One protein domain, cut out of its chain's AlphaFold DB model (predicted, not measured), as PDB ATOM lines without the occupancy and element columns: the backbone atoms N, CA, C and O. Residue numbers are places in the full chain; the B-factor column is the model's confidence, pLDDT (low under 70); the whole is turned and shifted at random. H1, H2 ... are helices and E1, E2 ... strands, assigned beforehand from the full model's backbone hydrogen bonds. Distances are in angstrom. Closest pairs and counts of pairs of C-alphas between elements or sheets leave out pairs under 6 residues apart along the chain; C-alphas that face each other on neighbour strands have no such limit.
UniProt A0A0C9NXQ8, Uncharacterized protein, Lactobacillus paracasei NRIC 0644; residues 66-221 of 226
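This is residues 66 to 221 of the 226 residues of an uncharacterized protein of Lactobacillus paracasei NRIC 0644 (UniProt A0A0C9NXQ8). A strongly twisted sheet of four strands, E1 to E4, has the longest helix, H3, packed on one face, with the other helices gathered on the same side of the sheet: H4 and H6 run side by side and pack on H3, H5 crosses H3, and H1 and H2 pack on H5. Away from these helices, beyond the sheet, lie a small hairpin, E5 and E6, and the loop of residues 165 to 176. The printed part has 156 residues, with six named helices and six named strands in the order H1 H2 H3 H4 E1 E2 E3 E4 E5 E6 H5 H6, and its class is mixed, helices and strands. The larger sheet has the order E1 - E2 - E3 - E4 and the smaller one E5 - E6, both antiparallel. The whole is compact, with a radius of gyration of the C-alphas of 14.9 A and spans of 39 by 38 by 26 A.

E1, residues 117 to 122, E2, 130 to 137, E3, 142 to 152, and E4, 155 to 164, form a meander, each strand the antiparallel neighbour of the one before. From edge to edge the strands' lines turn by 58 degrees. N 119 and O 134 of the hairpin E1 and E2 are 2.9 A apart, N 135 and O 144 of the hairpin E2 and E3 2.8 A, and N 150 and O 157 of the hairpin E3 and E4 2.9 A, each within hydrogen-bond range. Residues 119 to 120 of edge strand E1 also pair with residues 219 to 220, parallel, and residues 155 to 156 of edge strand E4 with 196 to 197, antiparallel. H3, residues 85 to 99, and H5, residues 198 to 205, make two layers with this sheet, helices on one face of it. H3 comes closest to E1 at the C-alphas of Ala 89 and Tyr 120, 6.4 A. H3 and H5 touch at Leu 91 and Leu 201, their closest C-alphas, 6.5 A apart, and are only just about perpendicular at 71 degrees. H6, residues 209 to 217, touches H3, with the C-alphas of Ala 90 and Lys 215 closest at 4.9 A, at a steep tilt of 66 degrees, opposite ways. H4, residues 104 to 111, touches H6 at a shallow tilt of 10 degrees, the same way, with the C-alphas of Ala 108 and Thr 214 closest at 4.4 A. H4 only grazes the sheet, with its residues 110 to 111. H1, residues 66 to 71, touches H5, with the C-alphas of Met 69 and Ala 204 closest at 5.3 A. H2, residues 77 to 81, touches H5, with the C-alphas of Leu 80 and Arg 199 closest at 6.1 A. E5, residues 177 to 180, and E6, residues 183 to 186, are a hairpin, with N 178 and O 185 2.7 A apart, within hydrogen-bond range. The closest C-alphas of E4 and E6 are those of Tyr 159 and Pro 186, 7.8 A apart. In H1, H2, H3, H4, H5 and H6 every O i to N i+4 pair is within hydrogen-bond range.

E3 is 31.0 A from first to last C-alpha, E4 25.5 A, E2 23.3 A and E1 16.7 A. H3 is 20.8 A long, from C-alpha 85 at (136.987, 117.218, 162.925) to C-alpha 99 at (140.353, 117.365, 142.364). H6 measures 12.9 A, and H4 and H5 10.5 A each. H1 begins at C-alpha 66 (142.371, 112.079, 141.107), and H6 ends at C-alpha 217 (148.418, 124.378, 158.585).

The two C-alphas farthest apart, those of Pro 76 and Val 140, are 43.6 A apart. The printed part has no cut. The links E4 to E5 and E6 to H5 are long. The mean pLDDT of the printed part is 88.1, and residues 127 to 128, 162 to 166 and 172 to 176 are under 70.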
ATOM      1  N   ILE A  66     143.740 112.563 140.930       80.75
ATOM      2  CA  ILE A  66     142.371 112.079 141.107       80.75
ATOM      3  C   ILE A  66     142.199 110.577 140.835       80.75
ATOM      4  O   ILE A  66     141.439 109.924 141.545       80.75
ATOM      5  N   ASP A  67     142.905 110.004 139.859       83.69
ATOM      6  CA  ASP A  67     142.800 108.581 139.512       83.69
ATOM      7  C   ASP A  67     143.412 107.713 140.617       83.69
ATOM      8  O   ASP A  67     142.837 106.696 141.014       83.69
ATOM      9  N   ALA A  68     144.539 108.155 141.182       82.06
ATOM     10  CA  ALA A  68     145.154 107.516 142.344       82.06
ATOM     11  C   ALA A  68     144.222 107.568 143.569       82.06
ATOM     12  O   ALA A  68     143.983 106.548 144.215       82.06
ATOM     13  N   MET A  69     143.612 108.727 143.840       86.31
ATOM     14  CA  MET A  69     142.599 108.869 144.896       86.31
ATOM     15  C   MET A  69     141.404 107.922 144.668       86.31
ATOM     16  O   MET A  69     140.980 107.217 145.586       86.31
ATOM     17  N   LYS A  70     140.901 107.831 143.429       86.88
ATOM     18  CA  LYS A  70     139.757 106.983 143.044       86.88
ATOM     19  C   LYS A  70     140.048 105.482 142.978       86.88
ATOM     20  O   LYS A  70     139.108 104.691 142.889       86.88
ATOM     21  N   THR A  71     141.306 105.072 143.066       88.81
ATOM     22  CA  THR A  71     141.704 103.654 143.092       88.81
ATOM     23  C   THR A  71     142.265 103.216 144.442       88.81
ATOM     24  O   THR A  71     142.529 102.029 144.641       88.81
ATOM     25  N   ALA A  72     142.402 104.149 145.390       90.25
ATOM     26  CA  ALA A  72     142.877 103.860 146.732       90.25
ATOM     27  C   ALA A  72     141.998 102.814 147.449       90.25
ATOM     28  O   ALA A  72     140.770 102.814 147.305       90.25
ATOM     29  N   PRO A  73     142.601 101.920 148.250       92.62
ATOM     30  CA  PRO A  73     141.850 100.930 149.006       92.62
ATOM     31  C   PRO A  73     140.971 101.602 150.068       92.62
ATOM     32  O   PRO A  73     141.364 102.574 150.710       92.62
ATOM     33  N   LEU A  74     139.786 101.040 150.306       94.44
ATOM     34  CA  LEU A  74     138.913 101.492 151.386       94.44
ATOM     35  C   LEU A  74     139.546 101.170 152.746       94.44
ATOM     36  O   LEU A  74     139.697 100.001 153.106       94.44
ATOM     37  N   ALA A  75     139.842 102.200 153.539       95.44
ATOM     38  CA  ALA A  75     140.288 102.038 154.920       95.44
ATOM     39  C   ALA A  75     139.217 101.339 155.785       95.44
ATOM     40  O   ALA A  75     138.043 101.335 155.419       95.44
ATOM     41  N   PRO A  76     139.541 100.749 156.945       95.94
ATOM     42  CA  PRO A  76     138.547 100.152 157.842       95.94
ATOM     43  C   PRO A  76     137.500 101.161 158.350       95.94
ATOM     44  O   PRO A  76     137.808 102.325 158.592       95.94
ATOM     45  N   ALA A  77     136.262 100.715 158.596       94.56
ATOM     46  CA  ALA A  77     135.206 101.584 159.142       94.56
ATOM     47  C   ALA A  77     135.568 102.172 160.523       94.56
ATOM     48  O   ALA A  77     135.179 103.293 160.852       94.56
ATOM     49  N   SER A  78     136.376 101.455 161.313       94.81
ATOM     50  CA  SER A  78     136.914 101.944 162.588       94.81
ATOM     51  C   SER A  78     137.807 103.173 162.424       94.81
ATOM     52  O   SER A  78     137.839 104.023 163.310       94.81
ATOM     53  N   GLU A  79     138.513 103.298 161.297       94.75
ATOM     54  CA  GLU A  79     139.331 104.478 161.027       94.75
ATOM     55  C   GLU A  79     138.496 105.705 160.695       94.75
ATOM     56  O   GLU A  79     138.849 106.800 161.130       94.75
ATOM     57  N   LEU A  80     137.387 105.524 159.974       94.44
ATOM     58  CA  LEU A  80     136.426 106.595 159.717       94.44
ATOM     59  C   LEU A  80     135.745 107.055 161.013       94.44
ATOM     60  O   LEU A  80     135.598 108.255 161.250       94.44
ATOM     61  N   ALA A  81     135.363 106.106 161.870       92.00
ATOM     62  CA  ALA A  81     134.771 106.402 163.173       92.00
ATOM     63  C   ALA A  81     135.738 107.152 164.108       92.00
ATOM     64  O   ALA A  81     135.290 107.935 164.942       92.00
ATOM     65  N   GLY A  82     137.048 106.930 163.956       92.25
ATOM     66  CA  GLY A  82     138.093 107.566 164.758       92.25
ATOM     67  C   GLY A  82     138.571 108.935 164.265       92.25
ATOM     68  O   GLY A  82     139.449 109.507 164.904       92.25
ATOM     69  N   LEU A  83     138.053 109.462 163.147       93.25
ATOM     70  CA  LEU A  83     138.478 110.772 162.642       93.25
ATOM     71  C   LEU A  83     137.967 111.915 163.522       93.25
ATOM     72  O   LEU A  83     136.755 112.045 163.735       93.25
ATOM     73  N   THR A  84     138.883 112.792 163.933       94.25
ATOM     74  CA  THR A  84     138.535 114.093 164.516       94.25
ATOM     75  C   THR A  84     138.010 115.052 163.445       94.25
ATOM     76  O   THR A  84     138.164 114.810 162.243       94.25
ATOM     77  N   ASP A  85     137.418 116.173 163.861       93.75
ATOM     78  CA  ASP A  85     136.987 117.218 162.925       93.75
ATOM     79  C   ASP A  85     138.169 117.807 162.141       93.75
ATOM     80  O   ASP A  85     138.052 118.031 160.938       93.75
ATOM     81  N   ALA A  86     139.338 117.945 162.776       95.50
ATOM     82  CA  ALA A  86     140.567 118.371 162.111       95.50
ATOM     83  C   ALA A  86     141.061 117.343 161.077       95.50
ATOM     84  O   ALA A  86     141.504 117.728 159.996       95.50
ATOM     85  N   ASP A  87     140.961 116.039 161.371       95.81
ATOM     86  CA  ASP A  87     141.337 115.005 160.396       95.81
ATOM     87  C   ASP A  87     140.381 115.014 159.193       95.81
ATOM     88  O   ASP A  87     140.829 114.910 158.053       95.81
ATOM     89  N   ARG A  88     139.072 115.187 159.428       95.62
ATOM     90  CA  ARG A  88     138.080 115.348 158.350       95.62
ATOM     91  C   ARG A  88     138.377 116.588 157.514       95.62
ATOM     92  O   ARG A  88     138.386 116.500 156.290       95.62
ATOM     93  N   ALA A  89     138.654 117.716 158.164       97.00
ATOM     94  CA  ALA A  89     138.973 118.962 157.485       97.00
ATOM     95  C   ALA A  89     140.213 118.819 156.592       97.00
ATOM     96  O   ALA A  89     140.160 119.180 155.419       97.00
ATOM     97  N   ALA A  90     141.287 118.221 157.112       97.31
ATOM     98  CA  ALA A  90     142.493 117.946 156.341       97.31
ATOM     99  C   ALA A  90     142.218 117.010 155.155       97.31
ATOM    100  O   ALA A  90     142.635 117.315 154.042       97.31
ATOM    101  N   LEU A  91     141.456 115.924 155.353       96.75
ATOM    102  CA  LEU A  91     141.123 114.984 154.274       96.75
ATOM    103  C   LEU A  91     140.359 115.674 153.144       96.75
ATOM    104  O   LEU A  91     140.665 115.466 151.974       96.75
ATOM    105  N   PHE A  92     139.367 116.492 153.491       97.38
ATOM    106  CA  PHE A  92     138.534 117.189 152.516       97.38
ATOM    107  C   PHE A  92     139.277 118.321 151.816       97.38
ATOM    108  O   PHE A  92     139.088 118.509 150.620       97.38
ATOM    109  N   PHE A  93     140.153 119.034 152.525       96.94
ATOM    110  CA  PHE A  93     141.010 120.056 151.931       96.94
ATOM    111  C   PHE A  93     142.001 119.446 150.934       96.94
ATOM    112  O   PHE A  93     142.105 119.927 149.807       96.94
ATOM    113  N   THR A  94     142.663 118.343 151.307       95.94
ATOM    114  CA  THR A  94     143.522 117.579 150.392       95.94
ATOM    115  C   THR A  94     142.735 117.078 149.189       95.94
ATOM    116  O   THR A  94     143.124 117.363 148.060       95.94
ATOM    117  N   ALA A  95     141.587 116.428 149.404       95.69
ATOM    118  CA  ALA A  95     140.750 115.924 148.319       95.69
ATOM    119  C   ALA A  95     140.299 117.038 147.362       95.69
ATOM    120  O   ALA A  95     140.431 116.886 146.149       95.69
ATOM    121  N   TYR A  96     139.817 118.170 147.883       95.06
ATOM    122  CA  TYR A  96     139.381 119.308 147.075       95.06
ATOM    123  C   TYR A  96     140.499 119.819 146.162       95.06
ATOM    124  O   TYR A  96     140.294 119.988 144.961       95.06
ATOM    125  N   TRP A  97     141.701 120.029 146.692       92.88
ATOM    126  CA  TRP A  97     142.809 120.515 145.875       92.88
ATOM    127  C   TRP A  97     143.354 119.452 144.916       92.88
ATOM    128  O   TRP A  97     143.707 119.776 143.784       92.88
ATOM    129  N   THR A  98     143.314 118.175 145.297       91.69
ATOM    130  CA  THR A  98     143.619 117.054 144.397       91.69
ATOM    131  C   THR A  98     142.632 116.953 143.232       91.69
ATOM    132  O   THR A  98     143.056 116.710 142.102       91.69
ATOM    133  N   LEU A  99     141.340 117.229 143.449       90.19
ATOM    134  CA  LEU A  99     140.353 117.365 142.364       90.19
ATOM    135  C   LEU A  99     140.684 118.527 141.416       90.19
ATOM    136  O   LEU A  99     140.368 118.462 140.230       90.19
ATOM    137  N   ASN A 100     141.347 119.566 141.925       87.44
ATOM    138  CA  ASN A 100     141.840 120.702 141.147       87.44
ATOM    139  C   ASN A 100     143.253 120.475 140.569       87.44
ATOM    140  O   ASN A 100     143.832 121.389 139.985       87.44
ATOM    141  N   GLY A 101     143.790 119.256 140.683       88.12
ATOM    142  CA  GLY A 101     145.038 118.839 140.045       88.12
ATOM    143  C   GLY A 101     146.298 118.980 140.898       88.12
ATOM    144  O   GLY A 101     147.373 118.671 140.390       88.12
ATOM    145  N   LEU A 102     146.193 119.397 142.165       89.75
ATOM    146  CA  LEU A 102     147.354 119.507 143.052       89.75
ATOM    147  C   LEU A 102     147.734 118.161 143.683       89.75
ATOM    148  O   LEU A 102     146.887 117.379 144.129       89.75
ATOM    149  N   GLN A 103     149.037 117.913 143.776       90.06
ATOM    150  CA  GLN A 103     149.598 116.802 144.539       90.06
ATOM    151  C   GLN A 103     149.589 117.113 146.039       90.06
ATOM    152  O   GLN A 103     149.616 118.269 146.454       90.06
ATOM    153  N   GLN A 104     149.612 116.073 146.877       88.81
ATOM    154  CA  GLN A 104     149.492 116.218 148.334       88.81
ATOM    155  C   GLN A 104     150.560 117.136 148.951       88.81
ATOM    156  O   GLN A 104     150.250 117.892 149.869       88.81
ATOM    157  N   SER A 105     151.793 117.113 148.434       89.94
ATOM    158  CA  SER A 105     152.862 118.011 148.884       89.94
ATOM    159  C   SER A 105     152.552 119.476 148.588       89.94
ATOM    160  O   SER A 105     152.762 120.327 149.442       89.94
ATOM    161  N   GLU A 106     151.990 119.763 147.413       92.56
ATOM    162  CA  GLU A 106     151.595 121.120 147.029       92.56
ATOM    163  C   GLU A 106     150.418 121.599 147.887       92.56
ATOM    164  O   GLU A 106     150.389 122.749 148.313       92.56
ATOM    165  N   VAL A 107     149.476 120.706 148.225       93.19
ATOM    166  CA  VAL A 107     148.390 121.051 149.154       93.19
ATOM    167  C   VAL A 107     148.920 121.380 150.550       93.19
ATOM    168  O   VAL A 107     148.436 122.317 151.188       93.19
ATOM    169  N   ALA A 108     149.925 120.639 151.024       94.44
ATOM    170  CA  ALA A 108     150.570 120.932 152.297       94.44
ATOM    171  C   ALA A 108     151.262 122.304 152.283       94.44
ATOM    172  O   ALA A 108     151.155 123.035 153.270       94.44
ATOM    173  N   ASP A 109     151.910 122.674 151.175       93.44
ATOM    174  CA  ASP A 109     152.512 123.999 151.002       93.44
ATOM    175  C   ASP A 109     151.445 125.105 151.019       93.44
ATOM    176  O   ASP A 109     151.617 126.103 151.717       93.44
ATOM    177  N   TYR A 110     150.304 124.901 150.344       90.25
ATOM    178  CA  TYR A 110     149.167 125.835 150.375       90.25
ATOM    179  C   TYR A 110     148.634 126.019 151.798       90.25
ATOM    180  O   TYR A 110     148.534 127.143 152.284       90.25
ATOM    181  N   ALA A 111     148.363 124.920 152.510       93.00
ATOM    182  CA  ALA A 111     147.855 124.970 153.881       93.00
ATOM    183  C   ALA A 111     148.800 125.699 154.853       93.00
ATOM    184  O   ALA A 111     148.346 126.192 155.880       93.00
ATOM    185  N   ASN A 112     150.100 125.765 154.543       92.69
ATOM    186  CA  ASN A 112     151.122 126.426 155.356       92.69
ATOM    187  C   ASN A 112     151.646 127.729 154.713       92.69
ATOM    188  O   ASN A 112     152.716 128.214 155.094       92.69
ATOM    189  N   SER A 113     150.913 128.294 153.748       89.00
ATOM    190  CA  SER A 113     151.241 129.577 153.123       89.00
ATOM    191  C   SER A 113     151.395 130.678 154.176       89.00
ATOM    192  O   SER A 113     150.665 130.743 155.161       89.00
ATOM    193  N   THR A 114     152.358 131.576 153.973       84.19
ATOM    194  CA  THR A 114     152.525 132.781 154.806       84.19
ATOM    195  C   THR A 114     151.769 133.985 154.252       84.19
ATOM    196  O   THR A 114     151.672 135.013 154.923       84.19
ATOM    197  N   SER A 115     151.258 133.874 153.024       87.88
ATOM    198  CA  SER A 115     150.517 134.941 152.346       87.88
ATOM    199  C   SER A 115     149.012 134.828 152.555       87.88
ATOM    200  O   SER A 115     148.305 135.811 152.362       87.88
ATOM    201  N   GLU A 116     148.536 133.655 152.963       89.75
ATOM    202  CA  GLU A 116     147.129 133.300 153.110       89.75
ATOM    203  C   GLU A 116     146.965 132.433 154.359       89.75
ATOM    204  O   GLU A 116     147.898 131.761 154.791       89.75
ATOM    205  N   THR A 117     145.783 132.434 154.964       92.50
ATOM    206  CA  THR A 117     145.461 131.540 156.082       92.50
ATOM    207  C   THR A 117     144.210 130.748 155.757       92.50
ATOM    208  O   THR A 117     143.131 131.319 155.605       92.50
ATOM    209  N   TYR A 118     144.342 129.428 155.693       94.88
ATOM    210  CA  TYR A 118     143.232 128.532 155.398       94.88
ATOM    211  C   TYR A 118     142.561 128.063 156.688       94.88
ATOM    212  O   TYR A 118     143.214 127.659 157.653       94.88
ATOM    213  N   SER A 119     141.234 128.134 156.714       95.38
ATOM    214  CA  SER A 119     140.422 127.746 157.866       95.38
ATOM    215  C   SER A 119     139.284 126.818 157.468       95.38
ATOM    216  O   SER A 119     138.761 126.893 156.355       95.38
ATOM    217  N   TYR A 120     138.881 125.961 158.402       95.94
ATOM    218  CA  TYR A 120     137.654 125.179 158.315       95.94
ATOM    219  C   TYR A 120     136.673 125.610 159.404       95.94
ATOM    220  O   TYR A 120     137.067 125.965 160.515       95.94
ATOM    221  N   HIS A 121     135.385 125.555 159.090       93.75
ATOM    222  CA  HIS A 121     134.305 125.957 159.978       93.75
ATOM    223  C   HIS A 121     133.301 124.823 160.117       93.75
ATOM    224  O   HIS A 121     132.865 124.239 159.118       93.75
ATOM    225  N   LEU A 122     132.920 124.535 161.357       92.88
ATOM    226  CA  LEU A 122     131.882 123.561 161.652       92.88
ATOM    227  C   LEU A 122     130.510 124.225 161.603       92.88
ATOM    228  O   LEU A 122     130.351 125.404 161.919       92.88
ATOM    229  N   VAL A 123     129.513 123.437 161.215       89.19
ATOM    230  CA  VAL A 123     128.116 123.863 161.152       89.19
ATOM    231  C   VAL A 123     127.316 123.011 162.130       89.19
ATOM    232  O   VAL A 123     126.834 121.933 161.769       89.19
ATOM    233  N   PRO A 124     127.218 123.426 163.401       82.56
ATOM    234  CA  PRO A 124     126.470 122.670 164.392       82.56
ATOM    235  C   PRO A 124     124.963 122.691 164.087       82.56
ATOM    236  O   PRO A 124     124.409 123.685 163.621       82.56
ATOM    237  N   GLY A 125     124.277 121.590 164.400       77.00
ATOM    238  CA  GLY A 125     122.813 121.491 164.311       77.00
ATOM    239  C   GLY A 125     122.254 120.980 162.978       77.00
ATOM    240  O   GLY A 125     121.052 120.729 162.891       77.00
ATOM    241  N   SER A 126     123.088 120.759 161.961       70.88
ATOM    242  CA  SER A 126     122.667 120.086 160.730       70.88
ATOM    243  C   SER A 126     122.619 118.559 160.898       70.88
ATOM    244  O   SER A 126     123.433 117.959 161.604       70.88
ATOM    245  N   SER A 127     121.661 117.900 160.233       66.69
ATOM    246  CA  SER A 127     121.592 116.430 160.177       66.69
ATOM    247  C   SER A 127     122.698 115.840 159.299       66.69
ATOM    248  O   SER A 127     123.216 114.763 159.582       66.69
ATOM    249  N   SER A 128     123.066 116.570 158.246       60.84
ATOM    250  CA  SER A 128     124.219 116.299 157.388       60.84
ATOM    251  C   SER A 128     125.397 117.101 157.920       60.84
ATOM    252  O   SER A 128     125.301 118.324 158.017       60.84
ATOM    253  N   LYS A 129     126.495 116.446 158.304       83.50
ATOM    254  CA  LYS A 129     127.667 117.149 158.846       83.50
ATOM    255  C   LYS A 129     128.306 117.960 157.715       83.50
ATOM    256  O   LYS A 129     128.832 117.373 156.775       83.50
ATOM    257  N   LEU A 130     128.208 119.286 157.778       89.75
ATOM    258  CA  LEU A 130     128.784 120.189 156.782       89.75
ATOM    259  C   LEU A 130     130.045 120.840 157.355       89.75
ATOM    260  O   LEU A 130     130.049 121.270 158.509       89.75
ATOM    261  N   ILE A 131     131.101 120.913 156.543       94.12
ATOM    262  CA  ILE A 131     132.322 121.667 156.854       94.12
ATOM    263  C   ILE A 131     132.537 122.696 155.748       94.12
ATOM    264  O   ILE A 131     132.565 122.339 154.568       94.12
ATOM    265  N   VAL A 132     132.675 123.966 156.125       93.12
ATOM    266  CA  VAL A 132     132.966 125.071 155.200       93.12
ATOM    267  C   VAL A 132     134.453 125.401 155.247       93.12
ATOM    268  O   VAL A 132     135.029 125.422 156.330       93.12
ATOM    269  N   PHE A 133     135.051 125.720 154.102       94.38
ATOM    270  CA  PHE A 133     136.445 126.140 154.002       94.38
ATOM    271  C   PHE A 133     136.555 127.583 153.522       94.38
ATOM    272  O   PHE A 133     135.850 128.007 152.599       94.38
ATOM    273  N   SER A 134     137.461 128.329 154.145       92.81
ATOM    274  CA  SER A 134     137.759 129.710 153.785       92.81
ATOM    275  C   SER A 134     139.253 129.970 153.727       92.81
ATOM    276  O   SER A 134     140.042 129.320 154.411       92.81
ATOM    277  N   GLU A 135     139.601 131.018 153.009       92.25
ATOM    278  CA  GLU A 135     140.929 131.593 152.920       92.25
ATOM    279  C   GLU A 135     140.878 133.036 153.425       92.25
ATOM    280  O   GLU A 135     139.997 133.807 153.049       92.25
ATOM    281  N   PHE A 136     141.816 133.412 154.287       91.00
ATOM    282  CA  PHE A 136     142.035 134.796 154.685       91.00
ATOM    283  C   PHE A 136     143.293 135.338 154.014       91.00
ATOM    284  O   PHE A 136     144.370 134.771 154.175       91.00
ATOM    285  N   ILE A 137     143.153 136.461 153.313       90.06
ATOM    286  CA  ILE A 137     144.228 137.141 152.593       90.06
ATOM    287  C   ILE A 137     144.588 138.419 153.374       90.06
ATOM    288  O   ILE A 137     143.879 139.429 153.262       90.06
ATOM    289  N   PRO A 138     145.683 138.433 154.162       88.00
ATOM    290  CA  PRO A 138     146.027 139.557 155.033       88.00
ATOM    291  C   PRO A 138     146.328 140.847 154.269       88.00
ATOM    292  O   PRO A 138     146.025 141.934 154.756       88.00
ATOM    293  N   SER A 139     146.893 140.745 153.060       89.50
ATOM    294  CA  SER A 139     147.288 141.904 152.241       89.50
ATOM    295  C   SER A 139     146.109 142.797 151.837       89.50
ATOM    296  O   SER A 139     146.290 143.999 151.647       89.50
ATOM    297  N   VAL A 140     144.906 142.226 151.747       88.62
ATOM    298  CA  VAL A 140     143.659 142.937 151.423       88.62
ATOM    299  C   VAL A 140     142.613 142.845 152.538       88.62
ATOM    300  O   VAL A 140     141.503 143.342 152.371       88.62
ATOM    301  N   ASN A 141     142.971 142.245 153.681       88.38
ATOM    302  CA  ASN A 141     142.097 142.007 154.829       88.38
ATOM    303  C   ASN A 141     140.728 141.423 154.425       88.38
ATOM    304  O   ASN A 141     139.674 141.958 154.776       88.38
ATOM    305  N   GLN A 142     140.760 140.345 153.643       86.94
ATOM    306  CA  GLN A 142     139.573 139.733 153.048       86.94
ATOM    307  C   GLN A 142     139.517 138.249 153.398       86.94
ATOM    308  O   GLN A 142     140.542 137.572 153.375       86.94
ATOM    309  N   THR A 143     138.316 137.753 153.694       88.31
ATOM    310  CA  THR A 143     138.042 136.320 153.817       88.31
ATOM    311  C   THR A 143     137.183 135.878 152.647       88.31
ATOM    312  O   THR A 143     136.072 136.385 152.476       88.31
ATOM    313  N   ASP A 144     137.686 134.907 151.895       87.75
ATOM    314  CA  ASP A 144     136.987 134.275 150.788       87.75
ATOM    315  C   ASP A 144     136.587 132.861 151.182       87.75
ATOM    316  O   ASP A 144     137.407 132.027 151.560       87.75
ATOM    317  N   TYR A 145     135.292 132.579 151.107       88.06
ATOM    318  CA  TYR A 145     134.786 131.228 151.318       88.06
ATOM    319  C   TYR A 145     134.856 130.458 150.011       88.06
ATOM    320  O   TYR A 145     134.270 130.873 149.010       88.06
ATOM    321  N   MET A 146     135.583 129.348 150.035       89.56
ATOM    322  CA  MET A 146     136.046 128.662 148.834       89.56
ATOM    323  C   MET A 146     135.075 127.559 148.414       89.56
ATOM    324  O   MET A 146     134.554 127.547 147.298       89.56
ATOM    325  N   PHE A 147     134.807 126.631 149.330       92.06
ATOM    326  CA  PHE A 147     133.969 125.464 149.094       92.06
ATOM    327  C   PHE A 147     133.415 124.925 150.414       92.06
ATOM    328  O   PHE A 147     133.872 125.286 151.501       92.06
ATOM    329  N   TYR A 148     132.441 124.026 150.319       92.88
ATOM    330  CA  TYR A 148     132.003 123.217 151.448       92.88
ATOM    331  C   TYR A 148     131.969 121.732 151.098       92.88
ATOM    332  O   TYR A 148     131.747 121.346 149.948       92.88
ATOM    333  N   ALA A 149     132.173 120.909 152.122       94.75
ATOM    334  CA  ALA A 149     132.021 119.466 152.083       94.75
ATOM    335  C   ALA A 149     130.701 119.084 152.758       94.75
ATOM    336  O   ALA A 149     130.486 119.404 153.931       94.75
ATOM    337  N   LEU A 150     129.821 118.405 152.022       92.62
ATOM    338  CA  LEU A 150     128.575 117.863 152.554       92.62
ATOM    339  C   LEU A 150     128.741 116.362 152.785       92.62
ATOM    340  O   LEU A 150     128.993 115.619 151.839       92.62
ATOM    341  N   ILE A 151     128.599 115.932 154.038       92.75
ATOM    342  CA  ILE A 151     128.742 114.530 154.431       92.75
ATOM    343  C   ILE A 151     127.361 113.886 154.560       92.75
ATOM    344  O   ILE A 151     126.514 114.374 155.321       92.75
ATOM    345  N   ASP A 152     127.179 112.755 153.882       89.38
ATOM    346  CA  ASP A 152     126.014 111.882 154.014       89.38
ATOM    347  C   ASP A 152     126.467 110.435 154.259       89.38
ATOM    348  O   ASP A 152     126.990 109.749 153.379       89.38
ATOM    349  N   GLY A 153     126.337 109.980 155.506       89.56
ATOM    350  CA  GLY A 153     126.856 108.680 155.929       89.56
ATOM    351  C   GLY A 153     128.377 108.570 155.760       89.56
ATOM    352  O   GLY A 153     129.130 109.288 156.420       89.56
ATOM    353  N   GLU A 154     128.822 107.638 154.911       93.50
ATOM    354  CA  GLU A 154     130.238 107.452 154.549       93.50
ATOM    355  C   GLU A 154     130.655 108.232 153.293       93.50
ATOM    356  O   GLU A 154     131.838 108.232 152.959       93.50
ATOM    357  N   GLN A 155     129.719 108.892 152.606       94.38
ATOM    358  CA  GLN A 155     129.994 109.663 151.396       94.38
ATOM    359  C   GLN A 155     130.235 111.136 151.723       94.38
ATOM    360  O   GLN A 155     129.697 111.687 152.690       94.38
ATOM    361  N   VAL A 156     131.042 111.777 150.885       95.31
ATOM    362  CA  VAL A 156     131.242 113.221 150.878       95.31
ATOM    363  C   VAL A 156     131.183 113.727 149.444       95.31
ATOM    364  O   VAL A 156     131.714 113.084 148.547       95.31
ATOM    365  N   ALA A 157     130.566 114.890 149.253       94.75
ATOM    366  CA  ALA A 157     130.603 115.638 148.002       94.75
ATOM    367  C   ALA A 157     131.022 117.089 148.273       94.75
ATOM    368  O   ALA A 157     130.731 117.647 149.341       94.75
ATOM    369  N   PHE A 158     131.705 117.703 147.305       94.06
ATOM    370  CA  PHE A 158     132.236 119.061 147.430       94.06
ATOM    371  C   PHE A 158     131.478 120.026 146.530       94.06
ATOM    372  O   PHE A 158     131.099 119.694 145.409       94.06
ATOM    373  N   TYR A 159     131.293 121.249 147.009       90.81
ATOM    374  CA  TYR A 159     130.527 122.270 146.308       90.81
ATOM    375  C   TYR A 159     131.237 123.609 146.413       90.81
ATOM    376  O   TYR A 159     131.619 124.037 147.502       90.81
ATOM    377  N   ASN A 160     131.370 124.295 145.281       87.44
ATOM    378  CA  ASN A 160     131.971 125.622 145.253       87.44
ATOM    379  C   ASN A 160     131.073 126.653 145.943       87.44
ATOM    380  O   ASN A 160     129.847 126.685 145.769       87.44
ATOM    381  N   MET A 161     131.717 127.558 146.669       83.00
ATOM    382  CA  MET A 161     131.098 128.745 147.230       83.00
ATOM    383  C   MET A 161     131.482 129.933 146.353       83.00
ATOM    384  O   MET A 161     132.597 130.434 146.386       83.00
ATOM    385  N   TYR A 162     130.565 130.353 145.486       65.69
ATOM    386  CA  TYR A 162     130.839 131.391 144.494       65.69
ATOM    387  C   TYR A 162     131.136 132.739 145.176       65.69
ATOM    388  O   TYR A 162     130.214 133.376 145.677       65.69
ATOM    389  N   GLN A 163     132.411 133.154 145.196       58.69
ATOM    390  CA  GLN A 163     132.928 134.476 145.606       58.69
ATOM    391  C   GLN A 163     132.199 135.135 146.784       58.69
ATOM    392  O   GLN A 163     131.917 136.338 146.761       58.69
ATOM    393  N   SER A 164     131.867 134.377 147.826       62.41
ATOM    394  CA  SER A 164     131.316 135.023 149.003       62.41
ATOM    395  C   SER A 164     132.465 135.633 149.789       62.41
ATOM    396  O   SER A 164     133.142 134.966 150.566       62.41
ATOM    397  N   LYS A 165     132.670 136.922 149.527       66.38
ATOM    398  CA  LYS A 165     133.628 137.804 150.207       66.38
ATOM    399  C   LYS A 165     133.046 138.405 151.488       66.38
ATOM    400  O   LYS A 165     133.635 139.293 152.098       66.38
ATOM    401  N   THR A 166     131.821 138.003 151.834       68.56
ATOM    402  CA  THR A 166     131.107 138.476 153.020       68.56
ATOM    403  C   THR A 166     131.188 137.388 154.088       68.56
ATOM    404  O   THR A 166     130.917 136.231 153.763       68.56
ATOM    405  N   PRO A 167     131.522 137.727 155.346       72.25
ATOM    406  CA  PRO A 167     131.488 136.776 156.453       72.25
ATOM    407  C   PRO A 167     130.151 136.029 156.531       72.25
ATOM    408  O   PRO A 167     129.095 136.671 156.558       72.25
ATOM    409  N   ILE A 168     130.185 134.691 156.608       76.38
ATOM    410  CA  ILE A 168     128.960 133.899 156.811       76.38
ATOM    411  C   ILE A 168     128.507 134.113 158.240       76.38
ATOM    412  O   ILE A 168     129.164 133.689 159.186       76.38
ATOM    413  N   THR A 169     127.357 134.752 158.396       72.31
ATOM    414  CA  THR A 169     126.722 134.907 159.710       72.31
ATOM    415  C   THR A 169     125.604 133.888 159.942       72.31
ATOM    416  O   THR A 169     125.219 133.658 161.083       72.31
ATOM    417  N   SER A 170     125.097 133.263 158.873       72.44
ATOM    418  CA  SER A 170     124.171 132.122 158.896       72.44
ATOM    419  C   SER A 170     124.113 131.469 157.510       72.44
ATOM    420  O   SER A 170     124.057 132.185 156.503       72.44
ATOM    421  N   LEU A 171     124.084 130.133 157.455       74.44
ATOM    422  CA  LEU A 171     123.909 129.386 156.200       74.44
ATOM    423  C   LEU A 171     122.530 129.587 155.567       74.44
ATOM    424  O   LEU A 171     122.404 129.573 154.349       74.44
ATOM    425  N   ALA A 172     121.482 129.801 156.364       64.12
ATOM    426  CA  ALA A 172     120.151 130.077 155.827       64.12
ATOM    427  C   ALA A 172     120.064 131.400 155.042       64.12
ATOM    428  O   ALA A 172     119.117 131.603 154.280       64.12
ATOM    429  N   ARG A 173     121.002 132.335 155.258       58.72
ATOM    430  CA  ARG A 173     120.930 133.702 154.708       58.72
ATOM    431  C   ARG A 173     121.888 133.969 153.560       58.72
ATOM    432  O   ARG A 173     121.667 134.918 152.812       58.72
ATOM    433  N   GLN A 174     122.928 133.164 153.423       64.12
ATOM    434  CA  GLN A 174     123.949 133.276 152.396       64.12
ATOM    435  C   GLN A 174     124.409 131.858 152.056       64.12
ATOM    436  O   GLN A 174     124.395 130.997 152.924       64.12
ATOM    437  N   TYR A 175     124.875 131.663 150.822       62.97
ATOM    438  CA  TYR A 175     125.390 130.422 150.227       62.97
ATOM    439  C   TYR A 175     124.397 129.563 149.455       62.97
ATOM    440  O   TYR A 175     123.186 129.598 149.627       62.97
ATOM    441  N   SER A 176     124.988 128.824 148.523       69.75
ATOM    442  CA  SER A 176     124.437 127.916 147.524       69.75
ATOM    443  C   SER A 176     123.786 126.662 148.133       69.75
ATOM    444  O   SER A 176     124.038 125.538 147.694       69.75
ATOM    445  N   LEU A 177     122.988 126.856 149.183       78.56
ATOM    446  CA  LEU A 177     122.352 125.846 150.017       78.56
ATOM    447  C   LEU A 177     120.947 126.325 150.407       78.56
ATOM    448  O   LEU A 177     120.731 127.484 150.738       78.56
ATOM    449  N   THR A 178     119.981 125.416 150.402       79.88
ATOM    450  CA  THR A 178     118.669 125.611 151.018       79.88
ATOM    451  C   THR A 178     118.651 124.886 152.356       79.88
ATOM    452  O   THR A 178     118.972 123.697 152.426       79.88
ATOM    453  N   VAL A 179     118.245 125.596 153.408       80.94
ATOM    454  CA  VAL A 179     118.084 125.055 154.762       80.94
ATOM    455  C   VAL A 179     116.595 124.844 155.036       80.94
ATOM    456  O   VAL A 179     115.802 125.778 154.934       80.94
ATOM    457  N   SER A 180     116.203 123.619 155.389       79.50
ATOM    458  CA  SER A 180     114.834 123.289 155.805       79.50
ATOM    459  C   SER A 180     114.873 122.476 157.094       79.50
ATOM    460  O   SER A 180     115.116 121.268 157.076       79.50
ATOM    461  N   GLY A 181     114.634 123.137 158.229       81.00
ATOM    462  CA  GLY A 181     114.860 122.536 159.542       81.00
ATOM    463  C   GLY A 181     116.345 122.224 159.731       81.00
ATOM    464  O   GLY A 181     117.175 123.111 159.585       81.00
ATOM    465  N   THR A 182     116.680 120.965 160.017       79.19
ATOM    466  CA  THR A 182     118.070 120.488 160.142       79.19
ATOM    467  C   THR A 182     118.654 119.969 158.823       79.19
ATOM    468  O   THR A 182     119.830 119.605 158.768       79.19
ATOM    469  N   THR A 183     117.844 119.908 157.761       79.75
ATOM    470  CA  THR A 183     118.251 119.378 156.459       79.75
ATOM    471  C   THR A 183     118.867 120.468 155.592       79.75
ATOM    472  O   THR A 183     118.285 121.539 155.407       79.75
ATOM    473  N   LEU A 184     120.019 120.145 155.010       82.88
ATOM    474  CA  LEU A 184     120.756 120.977 154.067       82.88
ATOM    475  C   LEU A 184     120.615 120.402 152.657       82.88
ATOM    476  O   LEU A 184     120.766 119.197 152.460       82.88
ATOM    477  N   ARG A 185     120.332 121.254 151.668       85.81
ATOM    478  CA  ARG A 185     120.297 120.869 150.250       85.81
ATOM    479  C   ARG A 185     121.122 121.835 149.405       85.81
ATOM    480  O   ARG A 185     120.757 123.006 149.349       85.81
ATOM    481  N   PRO A 186     122.182 121.380 148.726       85.69
ATOM    482  CA  PRO A 186     122.904 122.195 147.757       85.69
ATOM    483  C   PRO A 186     121.973 122.736 146.669       85.69
ATOM    484  O   PRO A 186     121.088 122.031 146.187       85.69
ATOM    485  N   THR A 187     122.170 123.992 146.280       82.50
ATOM    486  CA  THR A 187     121.492 124.626 145.136       82.50
ATOM    487  C   THR A 187     122.411 124.757 143.924       82.50
ATOM    488  O   THR A 187     121.964 125.167 142.856       82.50
ATOM    489  N   MET A 188     123.696 124.443 144.096       81.62
ATOM    490  CA  MET A 188     124.698 124.393 143.036       81.62
ATOM    491  C   MET A 188     125.034 122.935 142.720       81.62
ATOM    492  O   MET A 188     124.918 122.089 143.610       81.62
ATOM    493  N   PRO A 189     125.458 122.634 141.481       86.50
ATOM    494  CA  PRO A 189     125.971 121.313 141.162       86.50
ATOM    495  C   PRO A 189     127.208 121.008 142.010       86.50
ATOM    496  O   PRO A 189     127.998 121.905 142.326       86.50
ATOM    497  N   GLU A 190     127.366 119.737 142.358       90.12
ATOM    498  CA  GLU A 190     128.598 119.243 142.960       90.12
ATOM    499  C   GLU A 190     129.787 119.467 142.023       90.12
ATOM    500  O   GLU A 190     129.656 119.531 140.793       90.12
ATOM    501  N   ILE A 191     130.972 119.594 142.611       90.25
ATOM    502  CA  ILE A 191     132.219 119.600 141.858       90.25
ATOM    503  C   ILE A 191     132.328 118.250 141.149       90.25
ATOM    504  O   ILE A 191     132.060 117.199 141.738       90.25
ATOM    505  N   ARG A 192     132.707 118.272 139.867       87.50
ATOM    506  CA  ARG A 192     132.831 117.053 139.067       87.50
ATOM    507  C   ARG A 192     133.748 116.062 139.782       87.50
ATOM    508  O   ARG A 192     134.811 116.454 140.254       87.50
ATOM    509  N   ASP A 193     133.329 114.799 139.828       86.69
ATOM    510  CA  ASP A 193     134.091 113.704 140.431       86.69
ATOM    511  C   ASP A 193     134.303 113.815 141.954       86.69
ATOM    512  O   ASP A 193     135.148 113.105 142.499       86.69
ATOM    513  N   SER A 194     133.554 114.690 142.639       91.00
ATOM    514  CA  SER A 194     133.719 114.928 144.077       91.00
ATOM    515  C   SER A 194     133.006 113.938 144.994       91.00
ATOM    516  O   SER A 194     133.449 113.804 146.132       91.00
ATOM    517  N   ASP A 195     131.952 113.256 144.529       92.12
ATOM    518  CA  ASP A 195     131.270 112.224 145.317       92.12
ATOM    519  C   ASP A 195     132.198 111.026 145.528       92.12
ATOM    520  O   ASP A 195     132.542 110.289 144.596       92.12
ATOM    521  N   MET A 196     132.647 110.869 146.768       92.44
ATOM    522  CA  MET A 196     133.634 109.873 147.148       92.44
ATOM    523  C   MET A 196     133.344 109.294 148.523       92.44
ATOM    524  O   MET A 196     132.845 109.957 149.434       92.44
ATOM    525  N   ASN A 197     133.738 108.035 148.698       95.31
ATOM    526  CA  ASN A 197     133.687 107.396 150.000       95.31
ATOM    527  C   ASN A 197     134.808 107.944 150.899       95.31
ATOM    528  O   ASN A 197     135.986 107.893 150.550       95.31
ATOM    529  N   MET A 198     134.478 108.418 152.098       95.56
ATOM    530  CA  MET A 198     135.468 108.964 153.032       95.56
ATOM    531  C   MET A 198     136.531 107.936 153.437       95.56
ATOM    532  O   MET A 198     137.679 108.307 153.666       95.56
ATOM    533  N   ARG A 199     136.201 106.639 153.496       96.44
ATOM    534  CA  ARG A 199     137.186 105.579 153.785       96.44
ATOM    535  C   ARG A 199     138.197 105.425 152.655       96.44
ATOM    536  O   ARG A 199     139.323 105.003 152.905       96.44
ATOM    537  N   GLN A 200     137.809 105.784 151.438       95.50
ATOM    538  CA  GLN A 200     138.714 105.846 150.302       95.50
ATOM    539  C   GLN A 200     139.677 107.026 150.425       95.50
ATOM    540  O   GLN A 200     140.877 106.844 150.248       95.50
ATOM    541  N   LEU A 201     139.179 108.202 150.828       95.19
ATOM    542  CA  LEU A 201     140.029 109.364 151.112       95.19
ATOM    543  C   LEU A 201     141.038 109.064 152.231       95.19
ATOM    544  O   LEU A 201     142.202 109.439 152.134       95.19
ATOM    545  N   ILE A 202     140.611 108.334 153.269       95.56
ATOM    546  CA  ILE A 202     141.512 107.863 154.328       95.56
ATOM    547  C   ILE A 202     142.630 106.997 153.740       95.56
ATOM    548  O   ILE A 202     143.799 107.262 154.013       95.56
ATOM    549  N   GLY A 203     142.277 105.987 152.939       93.00
ATOM    550  CA  GLY A 203     143.253 105.094 152.315       93.00
ATOM    551  C   GLY A 203     144.180 105.800 151.322       93.00
ATOM    552  O   GLY A 203     145.325 105.387 151.172       93.00
ATOM    553  N   ALA A 204     143.707 106.872 150.680       92.12
ATOM    554  CA  ALA A 204     144.490 107.666 149.740       92.12
ATOM    555  C   ALA A 204     145.501 108.592 150.434       92.12
ATOM    556  O   ALA A 204     146.612 108.762 149.932       92.12
ATOM    557  N   PHE A 205     145.118 109.215 151.557       92.38
ATOM    558  CA  PHE A 205     145.832 110.391 152.073       92.38
ATOM    559  C   PHE A 205     146.353 110.258 153.501       92.38
ATOM    560  O   PHE A 205     147.413 110.787 153.816       92.38
ATOM    561  N   LYS A 206     145.644 109.569 154.403       88.06
ATOM    562  CA  LYS A 206     145.880 109.718 155.853       88.06
ATOM    563  C   LYS A 206     147.258 109.228 156.316       88.06
ATOM    564  O   LYS A 206     147.756 109.699 157.333       88.06
ATOM    565  N   SER A 207     147.866 108.278 155.604       84.62
ATOM    566  CA  SER A 207     149.211 107.769 155.913       84.62
ATOM    567  C   SER A 207     150.349 108.620 155.342       84.62
ATOM    568  O   SER A 207     151.512 108.340 155.637       84.62
ATOM    569  N   ASP A 208     150.045 109.610 154.502       87.19
ATOM    570  CA  ASP A 208     151.046 110.468 153.876       87.19
ATOM    571  C   ASP A 208     151.560 111.535 154.860       87.19
ATOM    572  O   ASP A 208     150.818 112.092 155.668       87.19
ATOM    573  N   LYS A 209     152.852 111.866 154.797       88.88
ATOM    574  CA  LYS A 209     153.441 112.898 155.663       88.88
ATOM    575  C   LYS A 209     152.869 114.293 155.370       88.88
ATOM    576  O   LYS A 209     152.749 115.110 156.287       88.88
ATOM    577  N   SER A 210     152.518 114.570 154.117       92.19
ATOM    578  CA  SER A 210     151.902 115.825 153.690       92.19
ATOM    579  C   SER A 210     150.490 115.998 154.249       92.19
ATOM    580  O   SER A 210     150.064 117.131 154.478       92.19
ATOM    581  N   PHE A 211     149.793 114.909 154.587       93.25
ATOM    582  CA  PHE A 211     148.516 114.986 155.299       93.25
ATOM    583  C   PHE A 211     148.677 115.622 156.687       93.25
ATOM    584  O   PHE A 211     147.963 116.565 157.028       93.25
ATOM    585  N   ASP A 212     149.666 115.183 157.470       94.31
ATOM    586  CA  ASP A 212     149.931 115.762 158.793       94.31
ATOM    587  C   ASP A 212     150.371 117.231 158.717       94.31
ATOM    588  O   ASP A 212     150.067 118.018 159.617       94.31
ATOM    589  N   GLN A 213     151.085 117.616 157.656       95.69
ATOM    590  CA  GLN A 213     151.450 119.015 157.404       95.69
ATOM    591  C   GLN A 213     150.227 119.860 157.039       95.69
ATOM    592  O   GLN A 213     150.058 120.948 157.586       95.69
ATOM    593  N   THR A 214     149.347 119.334 156.184       96.50
ATOM    594  CA  THR A 214     148.076 119.979 155.830       96.50
ATOM    595  C   THR A 214     147.223 120.195 157.077       96.50
ATOM    596  O   THR A 214     146.778 121.309 157.344       96.50
ATOM    597  N   LYS A 215     147.070 119.158 157.912       96.56
ATOM    598  CA  LYS A 215     146.310 119.240 159.165       96.56
ATOM    599  C   LYS A 215     146.849 120.301 160.122       96.56
ATOM    600  O   LYS A 215     146.065 120.955 160.799       96.56
ATOM    601  N   LYS A 216     148.173 120.454 160.206       95.38
ATOM    602  CA  LYS A 216     148.813 121.466 161.063       95.38
ATOM    603  C   LYS A 216     148.642 122.892 160.540       95.38
ATOM    604  O   LYS A 216     148.585 123.799 161.363       95.38
ATOM    605  N   GLY A 217     148.598 123.070 159.220       95.12
ATOM    606  CA  GLY A 217     148.418 124.378 158.585       95.12
ATOM    607  C   GLY A 217     146.972 124.881 158.620       95.12
ATOM    608  O   GLY A 217     146.733 126.083 158.658       95.12
ATOM    609  N   LEU A 218     145.991 123.973 158.664       96.50
ATOM    610  CA  LEU A 218     144.580 124.344 158.761       96.50
ATOM    611  C   LEU A 218     144.184 124.791 160.170       96.50
ATOM    612  O   LEU A 218     144.421 124.097 161.162       96.50
ATOM    613  N   HIS A 219     143.462 125.905 160.241       94.50
ATOM    614  CA  HIS A 219     142.923 126.435 161.490       94.50
ATOM    615  C   HIS A 219     141.417 126.192 161.609       94.50
ATOM    616  O   HIS A 219     140.673 126.317 160.638       94.50
ATOM    617  N   GLN A 220     140.938 125.875 162.814       95.06
ATOM    618  CA  GLN A 220     139.501 125.901 163.072       95.06
ATOM    619  C   GLN A 220     139.054 127.357 163.230       95.06
ATOM    620  O   GLN A 220     139.486 128.047 164.157       95.06
ATOM    621  N   GLY A 221     138.203 127.820 162.320       92.69
ATOM    622  CA  GLY A 221     137.525 129.103 162.425       92.69
ATOM    623  C   GLY A 221     136.321 129.044 163.368       92.69
ATOM    624  O   GLY A 221     136.006 128.007 163.949       92.69
TER     625      GLY A 221